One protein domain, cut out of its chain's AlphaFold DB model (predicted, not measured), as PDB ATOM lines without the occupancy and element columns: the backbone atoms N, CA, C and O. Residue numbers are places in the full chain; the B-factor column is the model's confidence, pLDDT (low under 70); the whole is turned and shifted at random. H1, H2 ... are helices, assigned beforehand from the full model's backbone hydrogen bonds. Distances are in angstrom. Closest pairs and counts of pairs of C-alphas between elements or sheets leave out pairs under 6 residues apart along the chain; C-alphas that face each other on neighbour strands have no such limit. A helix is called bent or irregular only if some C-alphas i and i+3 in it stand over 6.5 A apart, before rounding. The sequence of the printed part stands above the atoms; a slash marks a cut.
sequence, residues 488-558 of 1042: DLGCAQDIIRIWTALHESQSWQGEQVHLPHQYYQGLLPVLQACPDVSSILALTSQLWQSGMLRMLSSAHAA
ATOM      1  N   ASP A 488      -4.037  33.214 -22.597       87.62
ATOM      2  CA  ASP A 488      -2.813  33.031 -21.803       87.62
ATOM      3  C   ASP A 488      -2.814  33.881 -20.507       87.62
ATOM      4  O   ASP A 488      -2.329  33.435 -19.469       87.62
ATOM      5  N   LEU A 489      -3.376  35.099 -20.554       90.75
ATOM      6  CA  LEU A 489      -3.506  36.009 -19.407       90.75
ATOM      7  C   LEU A 489      -4.656  35.594 -18.478       90.75
ATOM      8  O   LEU A 489      -4.514  35.710 -17.264       90.75
ATOM      9  N   GLY A 490      -5.763  35.076 -19.023       92.69
ATOM     10  CA  GLY A 490      -6.840  34.482 -18.221       92.69
ATOM     11  C   GLY A 490      -6.332  33.306 -17.380       92.69
ATOM     12  O   GLY A 490      -6.544  33.271 -16.172       92.69
ATOM     13  N   CYS A 491      -5.540  32.418 -17.992       91.88
ATOM     14  CA  CYS A 491      -4.880  31.309 -17.297       91.88
ATOM     15  C   CYS A 491      -3.923  31.790 -16.190       91.88
ATOM     16  O   CYS A 491      -3.886  31.208 -15.108       91.88
ATOM     17  N   ALA A 492      -3.158  32.861 -16.435       94.44
ATOM     18  CA  ALA A 492      -2.278  33.445 -15.422       94.44
ATOM     19  C   ALA A 492      -3.060  34.060 -14.242       94.44
ATOM     20  O   ALA A 492      -2.645  33.913 -13.094       94.44
ATOM     21  N   GLN A 493      -4.199  34.713 -14.507       93.94
ATOM     22  CA  GLN A 493      -5.056  35.269 -13.457       93.94
ATOM     23  C   GLN A 493      -5.689  34.178 -12.588       93.94
ATOM     24  O   GLN A 493      -5.635  34.300 -11.369       93.94
ATOM     25  N   ASP A 494      -6.237  33.113 -13.182       94.31
ATOM     26  CA  ASP A 494      -6.773  31.971 -12.425       94.31
ATOM     27  C   ASP A 494      -5.720  31.376 -11.482       94.31
ATOM     28  O   ASP A 494      -6.008  31.136 -10.314       94.31
ATOM     29  N   ILE A 495      -4.490  31.164 -11.968       95.38
ATOM     30  CA  ILE A 495      -3.391  30.605 -11.166       95.38
ATOM     31  C   ILE A 495      -3.103  31.475  -9.935       95.38
ATOM     32  O   ILE A 495      -2.929  30.940  -8.840       95.38
ATOM     33  N   ILE A 496      -3.104  32.803 -10.094       96.00
ATOM     34  CA  ILE A 496      -2.920  33.742  -8.979       96.00
ATOM     35  C   ILE A 496      -4.108  33.670  -8.009       96.00
ATOM     36  O   ILE A 496      -3.890  33.571  -6.806       96.00
ATOM     37  N   ARG A 497      -5.358  33.652  -8.497       95.38
ATOM     38  CA  ARG A 497      -6.546  33.572  -7.623       95.38
ATOM     39  C   ARG A 497      -6.644  32.251  -6.869       95.38
ATOM     40  O   ARG A 497      -6.982  32.253  -5.693       95.38
ATOM     41  N   ILE A 498      -6.322  31.135  -7.519       96.12
ATOM     42  CA  ILE A 498      -6.277  29.805  -6.900       96.12
ATOM     43  C   ILE A 498      -5.174  29.760  -5.838       96.12
ATOM     44  O   ILE A 498      -5.418  29.246  -4.751       96.12
ATOM     45  N   TRP A 499      -4.002  30.349  -6.097       97.50
ATOM     46  CA  TRP A 499      -2.947  30.510  -5.089       97.50
ATOM     47  C   TRP A 499      -3.414  31.357  -3.890       97.50
ATOM     48  O   TRP A 499      -3.282  30.910  -2.752       97.50
ATOM     49  N   THR A 500      -4.038  32.518  -4.126       96.88
ATOM     50  CA  THR A 500      -4.602  33.364  -3.059       96.88
ATOM     51  C   THR A 500      -5.667  32.617  -2.255       96.88
ATOM     52  O   THR A 500      -5.583  32.579  -1.033       96.88
ATOM     53  N   ALA A 501      -6.615  31.945  -2.914       96.62
ATOM     54  CA  ALA A 501      -7.654  31.164  -2.246       96.62
ATOM     55  C   ALA A 501      -7.069  30.019  -1.400       96.62
ATOM     56  O   ALA A 501      -7.542  29.785  -0.291       96.62
ATOM     57  N   LEU A 502      -6.024  29.330  -1.879       96.38
ATOM     58  CA  LEU A 502      -5.333  28.283  -1.116       96.38
ATOM     59  C   LEU A 502      -4.660  28.840   0.150       96.38
ATOM     60  O   LEU A 502      -4.785  28.228   1.210       96.38
ATOM     61  N   HIS A 503      -3.994  29.997   0.064       95.44
ATOM     62  CA  HIS A 503      -3.365  30.660   1.219       95.44
ATOM     63  C   HIS A 503      -4.386  31.249   2.200       95.44
ATOM     64  O   HIS A 503      -4.221  31.124   3.412       95.44
ATOM     65  N   GLU A 504      -5.498  31.793   1.707       96.44
ATOM     66  CA  GLU A 504      -6.627  32.253   2.531       96.44
ATOM     67  C   GLU A 504      -7.488  31.096   3.090       96.44
ATOM     68  O   GLU A 504      -8.513  31.339   3.726       96.44
ATOM     69  N   SER A 505      -7.085  29.832   2.881       95.50
ATOM     70  CA  SER A 505      -7.811  28.614   3.298       95.50
ATOM     71  C   SER A 505      -9.241  28.494   2.734       95.50
ATOM     72  O   SER A 505     -10.111  27.852   3.323       95.50
ATOM     73  N   GLN A 506      -9.488  29.101   1.573       95.75
ATOM     74  CA  GLN A 506     -10.764  29.109   0.860       95.75
ATOM     75  C   GLN A 506     -10.851  28.003  -0.205       95.75
ATOM     76  O   GLN A 506      -9.861  27.441  -0.680       95.75
ATOM     77  N   SER A 507     -12.079  27.690  -0.626       93.50
ATOM     78  CA  SER A 507     -12.351  26.685  -1.655       93.50
ATOM     79  C   SER A 507     -11.999  27.197  -3.059       93.50
ATOM     80  O   SER A 507     -12.858  27.721  -3.772       93.50
ATOM     81  N   TRP A 508     -10.752  26.974  -3.481       94.38
ATOM     82  CA  TRP A 508     -10.208  27.360  -4.796       94.38
ATOM     83  C   TRP A 508     -11.058  26.954  -6.014       94.38
ATOM     84  O   TRP A 508     -10.959  27.578  -7.067       94.38
ATOM     85  N   GLN A 509     -11.917  25.939  -5.875       91.81
ATOM     86  CA  GLN A 509     -12.833  25.468  -6.921       91.81
ATOM     87  C   GLN A 509     -13.766  26.571  -7.460       91.81
ATOM     88  O   GLN A 509     -14.200  26.479  -8.605       91.81
ATOM     89  N   GLY A 510     -14.069  27.603  -6.661       87.88
ATOM     90  CA  GLY A 510     -14.904  28.736  -7.080       87.88
ATOM     91  C   GLY A 510     -14.195  29.769  -7.966       87.88
ATOM     92  O   GLY A 510     -14.860  30.459  -8.731       87.88
ATOM     93  N   GLU A 511     -12.861  29.848  -7.912       88.31
ATOM     94  CA  GLU A 511     -12.049  30.812  -8.681       88.31
ATOM     95  C   GLU A 511     -11.569  30.262 -10.036       88.31
ATOM     96  O   GLU A 511     -10.747  30.868 -10.724       88.31
ATOM     97  N   GLN A 512     -12.079  29.096 -10.430       85.75
ATOM     98  CA  GLN A 512     -11.675  28.380 -11.630       85.75
ATOM     99  C   GLN A 512     -12.500  28.835 -12.850       85.75
ATOM    100  O   GLN A 512     -13.676  28.487 -12.959       85.75
ATOM    101  N   VAL A 513     -11.902  29.583 -13.789       87.12
ATOM    102  CA  VAL A 513     -12.646  30.236 -14.891       87.12
ATOM    103  C   VAL A 513     -12.170  29.814 -16.288       87.12
ATOM    104  O   VAL A 513     -12.999  29.628 -17.178       87.12
ATOM    105  N   HIS A 514     -10.861  29.648 -16.500       86.44
ATOM    106  CA  HIS A 514     -10.245  29.580 -17.834       86.44
ATOM    107  C   HIS A 514      -9.564  28.249 -18.196       86.44
ATOM    108  O   HIS A 514      -9.206  28.073 -19.359       86.44
ATOM    109  N   LEU A 515      -9.366  27.314 -17.257       86.31
ATOM    110  CA  LEU A 515      -8.805  25.983 -17.551       86.31
ATOM    111  C   LEU A 515      -9.643  24.842 -16.942       86.31
ATOM    112  O   LEU A 515     -10.277  25.028 -15.898       86.31
ATOM    113  N   PRO A 516      -9.629  23.635 -17.547       87.38
ATOM    114  CA  PRO A 516     -10.241  22.439 -16.970       87.38
ATOM    115  C   PRO A 516      -9.629  22.024 -15.622       87.38
ATOM    116  O   PRO A 516      -8.420  22.109 -15.411       87.38
ATOM    117  N   HIS A 517     -10.469  21.479 -14.737       88.38
ATOM    118  CA  HIS A 517     -10.142  21.181 -13.333       88.38
ATOM    119  C   HIS A 517      -8.920  20.257 -13.154       88.38
ATOM    120  O   HIS A 517      -8.138  20.415 -12.217       88.38
ATOM    121  N   GLN A 518      -8.720  19.329 -14.092       90.69
ATOM    122  CA  GLN A 518      -7.610  18.370 -14.102       90.69
ATOM    123  C   GLN A 518      -6.229  19.051 -14.134       90.69
ATOM    124  O   GLN A 518      -5.297  18.569 -13.495       90.69
ATOM    125  N   TYR A 519      -6.089  20.194 -14.817       88.19
ATOM    126  CA  TYR A 519      -4.815  20.922 -14.868       88.19
ATOM    127  C   TYR A 519      -4.479  21.586 -13.529       88.19
ATOM    128  O   TYR A 519      -3.320  21.588 -13.115       88.19
ATOM    129  N   TYR A 520      -5.487  22.083 -12.806       90.25
ATOM    130  CA  TYR A 520      -5.284  22.658 -11.477       90.25
ATOM    131  C   TYR A 520      -4.990  21.605 -10.411       90.25
ATOM    132  O   TYR A 520      -4.200  21.888  -9.518       90.25
ATOM    133  N   GLN A 521      -5.509  20.378 -10.530       92.81
ATOM    134  CA  GLN A 521      -5.097  19.277  -9.647       92.81
ATOM    135  C   GLN A 521      -3.593  18.965  -9.768       92.81
ATOM    136  O   GLN A 521      -2.942  18.726  -8.755       92.81
ATOM    137  N   GLY A 522      -3.023  19.032 -10.978       93.00
ATOM    138  CA  GLY A 522      -1.579  18.875 -11.192       93.00
ATOM    139  C   GLY A 522      -0.738  20.058 -10.693       93.00
ATOM    140  O   GLY A 522       0.388  19.863 -10.240       93.00
ATOM    141  N   LEU A 523      -1.278  21.282 -10.744       94.12
ATOM    142  CA  LEU A 523      -0.605  22.487 -10.245       94.12
ATOM    143  C   LEU A 523      -0.744  22.682  -8.726       94.12
ATOM    144  O   LEU A 523       0.122  23.320  -8.133       94.12
ATOM    145  N   LEU A 524      -1.787  22.140  -8.086       96.06
ATOM    146  CA  LEU A 524      -2.126  22.423  -6.684       96.06
ATOM    147  C   LEU A 524      -0.953  22.248  -5.702       96.06
ATOM    148  O   LEU A 524      -0.724  23.175  -4.925       96.06
ATOM    149  N   PRO A 525      -0.166  21.150  -5.748       97.06
ATOM    150  CA  PRO A 525       0.971  20.971  -4.843       97.06
ATOM    151  C   PRO A 525       2.072  22.019  -5.052       97.06
ATOM    152  O   PRO A 525       2.752  22.394  -4.104       97.06
ATOM    153  N   VAL A 526       2.233  22.519  -6.282       96.50
ATOM    154  CA  VAL A 526       3.204  23.574  -6.611       96.50
ATOM    155  C   VAL A 526       2.720  24.925  -6.084       96.50
ATOM    156  O   VAL A 526       3.502  25.663  -5.499       96.50
ATOM    157  N   LEU A 527       1.422  25.225  -6.219       96.50
ATOM    158  CA  LEU A 527       0.826  26.456  -5.689       96.50
ATOM    159  C   LEU A 527       0.843  26.479  -4.153       96.50
ATOM    160  O   LEU A 527       1.180  27.501  -3.566       96.50
ATOM    161  N   GLN A 528       0.566  25.346  -3.504       96.38
ATOM    162  CA  GLN A 528       0.713  25.186  -2.052       96.38
ATOM    163  C   GLN A 528       2.175  25.312  -1.587       96.38
ATOM    164  O   GLN A 528       2.421  25.767  -0.474       96.38
ATOM    165  N   ALA A 529       3.145  24.952  -2.434       96.56
ATOM    166  CA  ALA A 529       4.572  25.101  -2.157       96.56
ATOM    167  C   ALA A 529       5.136  26.509  -2.448       96.56
ATOM    168  O   ALA A 529       6.284  26.768  -2.097       96.56
ATOM    169  N   CYS A 530       4.374  27.422  -3.064       97.25
ATOM    170  CA  CYS A 530       4.763  28.828  -3.225       97.25
ATOM    171  C   CYS A 530       4.393  29.621  -1.954       97.25
ATOM    172  O   CYS A 530       3.204  29.900  -1.770       97.25
ATOM    173  N   PRO A 531       5.353  30.019  -1.094       94.81
ATOM    174  CA  PRO A 531       5.055  30.639   0.200       94.81
ATOM    175  C   PRO A 531       4.629  32.110   0.104       94.81
ATOM    176  O   PRO A 531       4.071  32.636   1.061       94.81
ATOM    177  N   ASP A 532       4.929  32.790  -1.005       96.38
ATOM    178  CA  ASP A 532       4.821  34.244  -1.110       96.38
ATOM    179  C   ASP A 532       4.477  34.730  -2.533       96.38
ATOM    180  O   ASP A 532       4.527  33.979  -3.513       96.38
ATOM    181  N   VAL A 533       4.169  36.029  -2.637       93.44
ATOM    182  CA  VAL A 533       3.820  36.706  -3.897       93.44
ATOM    183  C   VAL A 533       4.959  36.628  -4.927       93.44
ATOM    184  O   VAL A 533       4.702  36.461  -6.119       93.44
ATOM    185  N   SER A 534       6.224  36.688  -4.497       93.69
ATOM    186  CA  SER A 534       7.382  36.594  -5.397       93.69
ATOM    187  C   SER A 534       7.462  35.213  -6.046       93.69
ATOM    188  O   SER A 534       7.680  35.116  -7.253       93.69
ATOM    189  N   SER A 535       7.227  34.146  -5.277       96.31
ATOM    190  CA  SER A 535       7.255  32.765  -5.770       96.31
ATOM    191  C   SER A 535       6.156  32.482  -6.798       96.31
ATOM    192  O   SER A 535       6.433  31.867  -7.827       96.31
ATOM    193  N   ILE A 536       4.925  32.965  -6.583       97.31
ATOM    194  CA  ILE A 536       3.831  32.778  -7.554       97.31
ATOM    195  C   ILE A 536       4.020  33.633  -8.821       97.31
ATOM    196  O   ILE A 536       3.707  33.179  -9.927       97.31
ATOM    197  N   LEU A 537       4.607  34.831  -8.708       96.00
ATOM    198  CA  LEU A 537       4.993  35.644  -9.871       96.00
ATOM    199  C   LEU A 537       6.161  35.013 -10.650       96.00
ATOM    200  O   LEU A 537       6.144  35.001 -11.882       96.00
ATOM    201  N   ALA A 538       7.137  34.417  -9.961       96.12
ATOM    202  CA  ALA A 538       8.211  33.655 -10.595       96.12
ATOM    203  C   ALA A 538       7.667  32.410 -11.318       96.12
ATOM    204  O   ALA A 538       7.993  32.192 -12.487       96.12
ATOM    205  N   LEU A 539       6.777  31.643 -10.677       96.38
ATOM    206  CA  LEU A 539       6.136  30.464 -11.264       96.38
ATOM    207  C   LEU A 539       5.302  30.825 -12.500       96.38
ATOM    208  O   LEU A 539       5.465  30.210 -13.552       96.38
ATOM    209  N   THR A 540       4.434  31.836 -12.415       95.31
ATOM    210  CA  THR A 540       3.619  32.270 -13.567       95.31
ATOM    211  C   THR A 540       4.485  32.812 -14.707       95.31
ATOM    212  O   THR A 540       4.226  32.490 -15.868       95.31
ATOM    213  N   SER A 541       5.573  33.528 -14.403       95.12
ATOM    214  CA  SER A 541       6.576  33.942 -15.393       95.12
ATOM    215  C   SER A 541       7.290  32.746 -16.041       95.12
ATOM    216  O   SER A 541       7.442  32.705 -17.261       95.12
ATOM    217  N   GLN A 542       7.657  31.713 -15.277       96.50
ATOM    218  CA  GLN A 542       8.271  30.487 -15.801       96.50
ATOM    219  C   GLN A 542       7.297  29.678 -16.679       96.50
ATOM    220  O   GLN A 542       7.675  29.197 -17.752       96.50
ATOM    221  N   LEU A 543       6.027  29.568 -16.278       94.62
ATOM    222  CA  LEU A 543       4.960  28.931 -17.061       94.62
ATOM    223  C   LEU A 543       4.629  29.724 -18.343       94.62
ATOM    224  O   LEU A 543       4.243  29.128 -19.352       94.62
ATOM    225  N   TRP A 544       4.823  31.047 -18.343       94.19
ATOM    226  CA  TRP A 544       4.739  31.891 -19.540       94.19
ATOM    227  C   TRP A 544       5.938  31.685 -20.476       94.19
ATOM    228  O   TRP A 544       5.757  31.398 -21.660       94.19
ATOM    229  N   GLN A 545       7.165  31.793 -19.955       93.75
ATOM    230  CA  GLN A 545       8.412  31.699 -20.727       93.75
ATOM    231  C   GLN A 545       8.623  30.315 -21.358       93.75
ATOM    232  O   GLN A 545       9.072  30.218 -22.498       93.75
ATOM    233  N   SER A 546       8.240  29.245 -20.656       95.62
ATOM    234  CA  SER A 546       8.226  27.872 -21.189       95.62
ATOM    235  C   SER A 546       7.126  27.623 -22.232       95.62
ATOM    236  O   SER A 546       7.082  26.554 -22.836       95.62
ATOM    237  N   GLY A 547       6.213  28.579 -22.439       93.25
ATOM    238  CA  GLY A 547       5.044  28.425 -23.302       93.25
ATOM    239  C   GLY A 547       3.952  27.516 -22.727       93.25
ATOM    240  O   GLY A 547       2.947  27.292 -23.402       93.25
ATOM    241  N   MET A 548       4.100  27.015 -21.494       93.06
ATOM    242  CA  MET A 548       3.143  26.087 -20.889       93.06
ATOM    243  C   MET A 548       1.757  26.720 -20.721       93.06
ATOM    244  O   MET A 548       0.771  26.081 -21.080       93.06
ATOM    245  N   LEU A 549       1.665  27.993 -20.310       92.69
ATOM    246  CA  LEU A 549       0.385  28.722 -20.270       92.69
ATOM    247  C   LEU A 549      -0.310  28.764 -21.636       92.69
ATOM    248  O   LEU A 549      -1.530  28.650 -21.696       92.69
ATOM    249  N   ARG A 550       0.453  28.865 -22.733       92.56
ATOM    250  CA  ARG A 550      -0.096  28.871 -24.095       92.56
ATOM    251  C   ARG A 550      -0.535  27.487 -24.565       92.56
ATOM    252  O   ARG A 550      -1.492  27.376 -25.325       92.56
ATOM    253  N   MET A 551       0.132  26.423 -24.112       93.12
ATOM    254  CA  MET A 551      -0.350  25.058 -24.344       93.12
ATOM    255  C   MET A 551      -1.636  24.788 -23.557       93.12
ATOM    256  O   MET A 551      -2.571  24.229 -24.118       93.12
ATOM    257  N   LEU A 552      -1.712  25.236 -22.300       87.38
ATOM    258  CA  LEU A 552      -2.902  25.108 -21.453       87.38
ATOM    259  C   LEU A 552      -4.092  25.898 -22.023       87.38
ATOM    260  O   LEU A 552      -5.175  25.338 -22.182       87.38
ATOM    261  N   SER A 553      -3.882  27.160 -22.415       89.69
ATOM    262  CA  SER A 553      -4.915  28.004 -23.029       89.69
ATOM    263  C   SER A 553      -5.418  27.426 -24.362       89.69
ATOM    264  O   SER A 553      -6.625  27.375 -24.607       89.69
ATOM    265  N   SER A 554      -4.509  26.900 -25.193       89.56
ATOM    266  CA  SER A 554      -4.845  26.243 -26.466       89.56
ATOM    267  C   SER A 554      -5.575  24.913 -26.260       89.56
ATOM    268  O   SER A 554      -6.532  24.626 -26.977       89.56
ATOM    269  N   ALA A 555      -5.168  24.113 -25.270       84.25
ATOM    270  CA  ALA A 555      -5.845  22.870 -24.908       84.25
ATOM    271  C   ALA A 555      -7.259  23.141 -24.377       84.25
ATOM    272  O   ALA A 555      -8.198  22.450 -24.769       84.25
ATOM    273  N   HIS A 556      -7.447  24.189 -23.564       83.69
ATOM    274  CA  HIS A 556      -8.783  24.597 -23.144       83.69
ATOM    275  C   HIS A 556      -9.647  25.034 -24.337       83.69
ATOM    276  O   HIS A 556     -10.763  24.534 -24.481       83.69
ATOM    277  N   ALA A 557      -9.126  25.881 -25.229       85.62
ATOM    278  CA  ALA A 557      -9.840  26.310 -26.433       85.62
ATOM    279  C   ALA A 557     -10.227  25.132 -27.352       85.62
ATOM    280  O   ALA A 557     -11.310  25.142 -27.930       85.62
ATOM    281  N   ALA A 558      -9.388  24.094 -27.443       84.31
ATOM    282  CA  ALA A 558      -9.701  22.853 -28.155       84.31
ATOM    283  C   ALA A 558     -10.697  21.940 -27.406       84.31
ATOM    284  O   ALA A 558     -11.376  21.135 -28.040       84.31
TER     285      ALA A 558
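AT A GLANCE: This is residues 488 to 558 of the 1042 residues of an uncharacterized protein of Chlorella variabilis (UniProt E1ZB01). Four helices gather on one long helix, H1, and leave one side of it bare: H2 packs on it, H3 comes in at a slant and meets residues 498 to 503 with its last residues, H4 runs back alongside, and H5 makes a corner with residues 488 to 492. The printed part has 71 residues with five named helices, H1 to H5 in order: all helix. It is compact, with a radius of gyration of the C-alphas of 11.2 A, spanning 32 by 24 by 18 A.

HOW THE PARTS SIT: Begin at the hub, H1, residues 488 to 503. H2, residues 508 to 511, touches it; the closest C-alphas, 498 and 508, are 5.1 A apart. H3, residues 517 to 528, is irregular, C-alphas 522 and 525 being 7.2 A apart. Its residues 527 to 528 alone touch H1, closest C-alphas 499 and 527, 5.6 A, at a steep tilt of 55 degrees. H4, residues 533 to 545, touches H1, closest C-alphas 492 and 540, 6.3 A, at a shallow tilt of 28 degrees, opposite ways. H5, residues 548 to 558, touches residues 488 to 492 of H1 alone, closest C-alphas 488 and 550, 5.5 A. Every O i to N i+4 pair is within hydrogen-bond range in H1, H4 and H5; H3 has 6 of 8.

IN THESE COORDINATES: Find C-alpha 488 at (-2.813, 33.031, -21.803); H1 runs 23.2 A from there. H5 ends at C-alpha 558, (-9.701, 22.853, -28.155).

THE WHOLE: The four links are tight, the printed part has no cut, and no printed residue is under 70 in pLDDT.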